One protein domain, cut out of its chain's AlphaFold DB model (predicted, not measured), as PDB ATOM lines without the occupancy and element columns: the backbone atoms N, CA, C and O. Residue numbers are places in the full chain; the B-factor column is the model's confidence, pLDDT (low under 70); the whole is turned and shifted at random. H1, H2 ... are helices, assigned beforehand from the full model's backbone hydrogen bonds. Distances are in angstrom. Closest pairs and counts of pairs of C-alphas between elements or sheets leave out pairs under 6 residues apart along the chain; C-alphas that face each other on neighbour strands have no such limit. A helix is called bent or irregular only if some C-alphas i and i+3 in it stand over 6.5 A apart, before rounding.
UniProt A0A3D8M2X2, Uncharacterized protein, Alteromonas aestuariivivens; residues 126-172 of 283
ATOM      1  N   GLN A 126      35.083 -44.183  38.820       92.44
ATOM      2  CA  GLN A 126      36.123 -43.160  38.970       92.44
ATOM      3  C   GLN A 126      36.120 -42.134  37.828       92.44
ATOM      4  O   GLN A 126      36.206 -40.936  38.088       92.44
ATOM      5  N   LYS A 127      35.950 -42.570  36.568       93.06
ATOM      6  CA  LYS A 127      35.812 -41.653  35.422       93.06
ATOM      7  C   LYS A 127      34.562 -40.775  35.568       93.06
ATOM      8  O   LYS A 127      34.626 -39.571  35.320       93.06
ATOM      9  N   CYS A 128      33.447 -41.351  36.022       94.44
ATOM     10  CA  CYS A 128      32.219 -40.601  36.289       94.44
ATOM     11  C   CYS A 128      32.388 -39.607  37.452       94.44
ATOM     12  O   CYS A 128      32.003 -38.452  37.294       94.44
ATOM     13  N   LYS A 129      33.034 -39.996  38.564       94.56
ATOM     14  CA  LYS A 129      33.351 -39.094  39.690       94.56
ATOM     15  C   LYS A 129      34.248 -37.932  39.257       94.56
ATOM     16  O   LYS A 129      33.945 -36.782  39.557       94.56
ATOM     17  N   ALA A 130      35.306 -38.207  38.494       93.62
ATOM     18  CA  ALA A 130      36.208 -37.175  37.980       93.62
ATOM     19  C   ALA A 130      35.513 -36.201  37.010       93.62
ATOM     20  O   ALA A 130      35.863 -35.022  36.957       93.62
ATOM     21  N   SER A 131      34.529 -36.680  36.240       94.00
ATOM     22  CA  SER A 131      33.677 -35.822  35.411       94.00
ATOM     23  C   SER A 131      32.743 -34.966  36.275       94.00
ATOM     24  O   SER A 131      32.752 -33.743  36.144       94.00
ATOM     25  N   ALA A 132      32.010 -35.581  37.208       94.00
ATOM     26  CA  ALA A 132      31.046 -34.904  38.076       94.00
ATOM     27  C   ALA A 132      31.682 -33.827  38.970       94.00
ATOM     28  O   ALA A 132      31.084 -32.772  39.181       94.00
ATOM     29  N   ALA A 133      32.913 -34.051  39.441       93.00
ATOM     30  CA  ALA A 133      33.664 -33.117  40.283       93.00
ATOM     31  C   ALA A 133      33.902 -31.738  39.635       93.00
ATOM     32  O   ALA A 133      34.159 -30.763  40.335       93.00
ATOM     33  N   LYS A 134      33.802 -31.635  38.303       93.19
ATOM     34  CA  LYS A 134      33.961 -30.372  37.564       93.19
ATOM     35  C   LYS A 134      32.730 -29.464  37.641       93.19
ATOM     36  O   LYS A 134      32.807 -28.314  37.221       93.19
ATOM     37  N   TYR A 135      31.605 -29.974  38.139       91.06
ATOM     38  CA  TYR A 135      30.312 -29.301  38.095       91.06
ATOM     39  C   TYR A 135      29.726 -29.111  39.493       91.06
ATOM     40  O   TYR A 135      29.900 -29.934  40.392       91.06
ATOM     41  N   SER A 136      29.000 -28.005  39.663       85.56
ATOM     42  CA  SER A 136      28.437 -27.581  40.951       85.56
ATOM     43  C   SER A 136      26.996 -28.037  41.165       85.56
ATOM     44  O   SER A 136      26.490 -27.966  42.284       85.56
ATOM     45  N   THR A 137      26.303 -28.463  40.105       85.94
ATOM     46  CA  THR A 137      24.937 -28.990  40.177       85.94
ATOM     47  C   THR A 137      24.776 -30.218  39.287       85.94
ATOM     48  O   THR A 137      25.469 -30.373  38.280       85.94
ATOM     49  N   ARG A 138      23.826 -31.100  39.643       89.69
ATOM     50  CA  ARG A 138      23.502 -32.290  38.834       89.69
ATOM     51  C   ARG A 138      23.064 -31.899  37.411       89.69
ATOM     52  O   ARG A 138      23.345 -32.627  36.465       89.69
ATOM     53  N   TRP A 139      22.401 -30.748  37.266       87.38
ATOM     54  CA  TRP A 139      21.971 -30.204  35.975       87.38
ATOM     55  C   TRP A 139      23.157 -29.777  35.103       87.38
ATOM     56  O   TRP A 139      23.230 -30.153  33.932       87.38
ATOM     57  N   ASP A 140      24.111 -29.042  35.676       90.56
ATOM     58  CA  ASP A 140      25.298 -28.584  34.945       90.56
ATOM     59  C   ASP A 140      26.150 -29.771  34.496       90.56
ATOM     60  O   ASP A 140      26.630 -29.796  33.367       90.56
ATOM     61  N   TRP A 141      26.262 -30.806  35.336       95.25
ATOM     62  CA  TRP A 141      26.936 -32.040  34.942       95.25
ATOM     63  C   TRP A 141      26.219 -32.748  33.787       95.25
ATOM     64  O   TRP A 141      26.854 -33.135  32.808       95.25
ATOM     65  N   GLY A 142      24.891 -32.873  33.861       93.75
ATOM     66  CA  GLY A 142      24.097 -33.527  32.820       93.75
ATOM     67  C   GLY A 142      24.140 -32.812  31.469       93.75
ATOM     68  O   GLY A 142      24.106 -33.469  30.427       93.75
ATOM     69  N   THR A 143      24.242 -31.482  31.473       92.62
ATOM     70  CA  THR A 143      24.342 -30.683  30.243       92.62
ATOM     71  C   THR A 143      25.779 -30.582  29.723       92.62
ATOM     72  O   THR A 143      25.981 -30.655  28.513       92.62
ATOM     73  N   GLY A 144      26.776 -30.478  30.607       92.44
ATOM     74  CA  GLY A 144      28.189 -30.340  30.246       92.44
ATOM     75  C   GLY A 144      28.882 -31.647  29.846       92.44
ATOM     76  O   GLY A 144      29.666 -31.662  28.900       92.44
ATOM     77  N   ASP A 145      28.580 -32.763  30.518       94.12
ATOM     78  CA  ASP A 145      29.117 -34.090  30.186       94.12
ATOM     79  C   ASP A 145      28.016 -35.156  30.214       94.12
ATOM     80  O   ASP A 145      27.958 -36.059  31.057       94.12
ATOM     81  N   SER A 146      27.124 -35.049  29.229       94.00
ATOM     82  CA  SER A 146      25.979 -35.947  29.075       94.00
ATOM     83  C   SER A 146      26.377 -37.422  28.964       94.00
ATOM     84  O   SER A 146      25.635 -38.290  29.421       94.00
ATOM     85  N   LYS A 147      27.549 -37.743  28.402       92.75
ATOM     86  CA  LYS A 147      28.006 -39.133  28.252       92.75
ATOM     87  C   LYS A 147      28.375 -39.747  29.599       92.75
ATOM     88  O   LYS A 147      27.904 -40.848  29.893       92.75
ATOM     89  N   ALA A 148      29.168 -39.045  30.410       94.00
ATOM     90  CA  ALA A 148      29.527 -39.506  31.749       94.00
ATOM     91  C   ALA A 148      28.302 -39.564  32.670       94.00
ATOM     92  O   ALA A 148      28.129 -40.543  33.399       94.00
ATOM     93  N   TYR A 149      27.419 -38.563  32.579       94.38
ATOM     94  CA  TYR A 149      26.167 -38.518  33.333       94.38
ATOM     95  C   TYR A 149      25.272 -39.722  33.010       94.38
ATOM     96  O   TYR A 149      24.876 -40.468  33.901       94.38
ATOM     97  N   GLN A 150      25.008 -39.989  31.727       94.19
ATOM     98  CA  GLN A 150      24.175 -41.122  31.302       94.19
ATOM     99  C   GLN A 150      24.812 -42.483  31.606       94.19
ATOM    100  O   GLN A 150      24.110 -43.484  31.764       94.19
ATOM    101  N   ALA A 151      26.142 -42.563  31.665       93.38
ATOM    102  CA  ALA A 151      26.819 -43.758  32.150       93.38
ATOM    103  C   ALA A 151      26.556 -43.978  33.646       93.38
ATOM    104  O   ALA A 151      26.148 -45.071  34.027       93.38
ATOM    105  N   ALA A 152      26.692 -42.934  34.468       93.25
ATOM    106  CA  ALA A 152      26.396 -43.008  35.893       93.25
ATOM    107  C   ALA A 152      24.920 -43.343  36.170       93.25
ATOM    108  O   ALA A 152      24.649 -44.181  37.025       93.25
ATOM    109  N   VAL A 153      23.975 -42.772  35.408       92.19
ATOM    110  CA  VAL A 153      22.539 -43.112  35.491       92.19
ATOM    111  C   VAL A 153      22.320 -44.606  35.248       92.19
ATOM    112  O   VAL A 153      21.695 -45.280  36.061       92.19
ATOM    113  N   ARG A 154      22.840 -45.141  34.135       91.25
ATOM    114  CA  ARG A 154      22.622 -46.546  33.747       91.25
ATOM    115  C   ARG A 154      23.260 -47.539  34.714       91.25
ATOM    116  O   ARG A 154      22.745 -48.642  34.856       91.25
ATOM    117  N   SER A 155      24.357 -47.146  35.353       89.81
ATOM    118  CA  SER A 155      25.079 -47.975  36.316       89.81
ATOM    119  C   SER A 155      24.642 -47.763  37.772       89.81
ATOM    120  O   SER A 155      25.168 -48.437  38.651       89.81
ATOM    121  N   GLY A 156      23.715 -46.836  38.047       90.50
ATOM    122  CA  GLY A 156      23.266 -46.524  39.409       90.50
ATOM    123  C   GLY A 156      24.284 -45.757  40.266       90.50
ATOM    124  O   GLY A 156      24.164 -45.746  41.481       90.50
ATOM    125  N   TRP A 157      25.275 -45.102  39.656       95.31
ATOM    126  CA  TRP A 157      26.361 -44.379  40.341       95.31
ATOM    127  C   TRP A 157      26.060 -42.901  40.589       95.31
ATOM    128  O   TRP A 157      26.957 -42.120  40.906       95.31
ATOM    129  N   LEU A 158      24.821 -42.468  40.354       90.62
ATOM    130  CA  LEU A 158      24.503 -41.047  40.320       90.62
ATOM    131  C   LEU A 158      24.768 -40.370  41.667       90.62
ATOM    132  O   LEU A 158      25.354 -39.290  41.692       90.62
ATOM    133  N   ASP A 159      24.364 -41.013  42.761       87.12
ATOM    134  CA  ASP A 159      24.522 -40.463  44.107       87.12
ATOM    135  C   ASP A 159      25.996 -40.470  44.532       87.12
ATOM    136  O   ASP A 159      26.507 -39.437  44.962       87.12
ATOM    137  N   ASP A 160      26.733 -41.550  44.247       89.25
ATOM    138  CA  ASP A 160      28.183 -41.630  44.483       89.25
ATOM    139  C   ASP A 160      28.982 -40.557  43.728       89.25
ATOM    140  O   ASP A 160      30.040 -40.113  44.183       89.25
ATOM    141  N   CYS A 161      28.525 -40.176  42.533       90.56
ATOM    142  CA  CYS A 161      29.141 -39.126  41.728       90.56
ATOM    143  C   CYS A 161      28.735 -37.714  42.161       90.56
ATOM    144  O   CYS A 161      29.451 -36.771  41.837       90.56
ATOM    145  N   CYS A 162      27.606 -37.554  42.856       88.19
ATOM    146  CA  CYS A 162      27.040 -36.251  43.215       88.19
ATOM    147  C   CYS A 162      27.125 -35.923  44.713       88.19
ATOM    148  O   CYS A 162      26.583 -34.899  45.128       88.19
ATOM    149  N   GLU A 163      27.802 -36.736  45.521       86.81
ATOM    150  CA  GLU A 163      27.966 -36.514  46.964       86.81
ATOM    151  C   GLU A 163      28.519 -35.107  47.282       86.81
ATOM    152  O   GLU A 163      27.992 -34.394  48.138       86.81
ATOM    153  N   HIS A 164      29.508 -34.628  46.513       80.56
ATOM    154  CA  HIS A 164      30.069 -33.276  46.672       80.56
ATOM    155  C   HIS A 164      29.087 -32.156  46.296       80.56
ATOM    156  O   HIS A 164      29.224 -31.022  46.744       80.56
ATOM    157  N   ILE A 165      28.084 -32.443  45.468       80.31
ATOM    158  CA  ILE A 165      27.070 -31.464  45.058       80.31
ATOM    159  C   ILE A 165      26.067 -31.243  46.192       80.31
ATOM    160  O   ILE A 165      25.605 -30.122  46.418       80.31
ATOM    161  N   GLU A 166      25.728 -32.301  46.925       65.44
ATOM    162  CA  GLU A 166      24.840 -32.205  48.082       65.44
ATOM    163  C   GLU A 166      25.482 -31.406  49.213       65.44
ATOM    164  O   GLU A 166      24.831 -30.520  49.774       65.44
ATOM    165  N   THR A 167      26.778 -31.601  49.464       60.53
ATOM    166  CA  THR A 167      27.514 -30.795  50.449       60.53
ATOM    167  C   THR A 167      27.574 -29.313  50.055       60.53
ATOM    168  O   THR A 167      27.357 -28.442  50.901       60.53
ATOM    169  N   LEU A 168      27.744 -28.991  48.767       59.50
ATOM    170  CA  LEU A 168      27.671 -27.609  48.268       59.50
ATOM    171  C   LEU A 168      26.271 -26.988  48.412       59.50
ATOM    172  O   LEU A 168      26.148 -25.796  48.701       59.50
ATOM    173  N   ASN A 169      25.202 -27.771  48.242       59.53
ATOM    174  CA  ASN A 169      23.830 -27.290  48.428       59.53
ATOM    175  C   ASN A 169      23.477 -27.041  49.900       59.53
ATOM    176  O   ASN A 169      22.731 -26.102  50.185       59.53
ATOM    177  N   ILE A 170      24.027 -27.825  50.833       56.81
ATOM    178  CA  ILE A 170      23.875 -27.595  52.281       56.81
ATOM    179  C   ILE A 170      24.519 -26.261  52.689       56.81
ATOM    180  O   ILE A 170      23.953 -25.537  53.506       56.81
ATOM    181  N   ASN A 171      25.628 -25.887  52.045       55.94
ATOM    182  CA  ASN A 171      26.338 -24.628  52.278       55.94
ATOM    183  C   ASN A 171      25.703 -23.400  51.595       55.94
ATOM    184  O   ASN A 171      26.206 -22.283  51.742       55.94
ATOM    185  N   ARG A 172      24.589 -23.548  50.861       61.28
ATOM    186  CA  ARG A 172      23.853 -22.381  50.349       61.28
ATOM    187  C   ARG A 172      23.234 -21.630  51.523       61.28
ATOM    188  O   ARG A 172      22.372 -22.168  52.218       61.28
TER     189      ARG A 172
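AT A GLANCE: This is residues 126 to 172 of the 283 residues of an uncharacterized protein of Alteromonas aestuariivivens (UniProt A0A3D8M2X2). Three helices follow one another round an open C, with H2 and H4 as its two arms and H3 between them, and H1 lies over one side of this C, packed on H3 and on the first part of H4. H4, the longest helix, begins in this small cluster and runs out of it, and its later residues make one end of the long axis. The printed part has 47 residues with four named helices, in the order H1, H2, H3, H4, and no named strand; the class is all helix. It is compact, with a radius of gyration of the C-alphas of 9.7 A, yet elongated in outline, with spans of 29 by 18 by 14 A.

IN THESE COORDINATES: H1 is residues 126 to 132, 9.7 A from first to last C-alpha, and begins with C-alpha 126 at (36.123, -43.160, 38.970). H2 is residues 138 to 144, 10.0 A long. H3 is residues 146 to 155, 14.1 A long, with C-alpha 146 at (25.979, -35.947, 29.075). H4 is residues 158 to 170, 18.0 A long, and ends with C-alpha 170 at (23.875, -27.595, 52.281). H4 is irregular: C-alphas 161 and 164 are 7.7 A apart, and its line is a rough one.

HOW THE PARTS SIT: H1 touches H3 at a steep tilt of 53 degrees, opposite ways; their closest C-alphas, those of Cys 128 and Ala 148, are 5.4 A apart. H1 also touches H4, at a steep tilt of 38 degrees, the same way, with the C-alphas of Lys 129 and Cys 161 closest at 4.7 A; H4 does this with residues 160 to 162 alone. H1 and H2 are close but not clearly touching, about perpendicular at 86 degrees, with the C-alphas of Ala 132 and Trp 141 closest at 5.9 A. H2 and H3 only just touch, with 3 pairs of C-alphas within 8 A, and only at the corner by their link; the closest C-alphas are those of Gly 142 and Tyr 149, at 5.4 A. H3 and H4 likewise only just touch, with 3 pairs, only at the corner; the closest C-alphas are those of Ala 152 and Leu 158, at 5.2 A. H2 and H4 are close but not clearly touching, with the C-alphas of Arg 138 and Cys 162 closest at 6.9 A. In H1, H2 and H3 every O i to N i+4 pair is within hydrogen-bond range; in H4, 7 of 9 are.

THE WHOLE: The two C-alphas farthest apart are those of Arg 154 and Arg 172, at 29.3 A. The printed part has no cut, and the three links between its helices are tight. The mean pLDDT of the printed part is 86.6, and residues 166 to 172 are under 70.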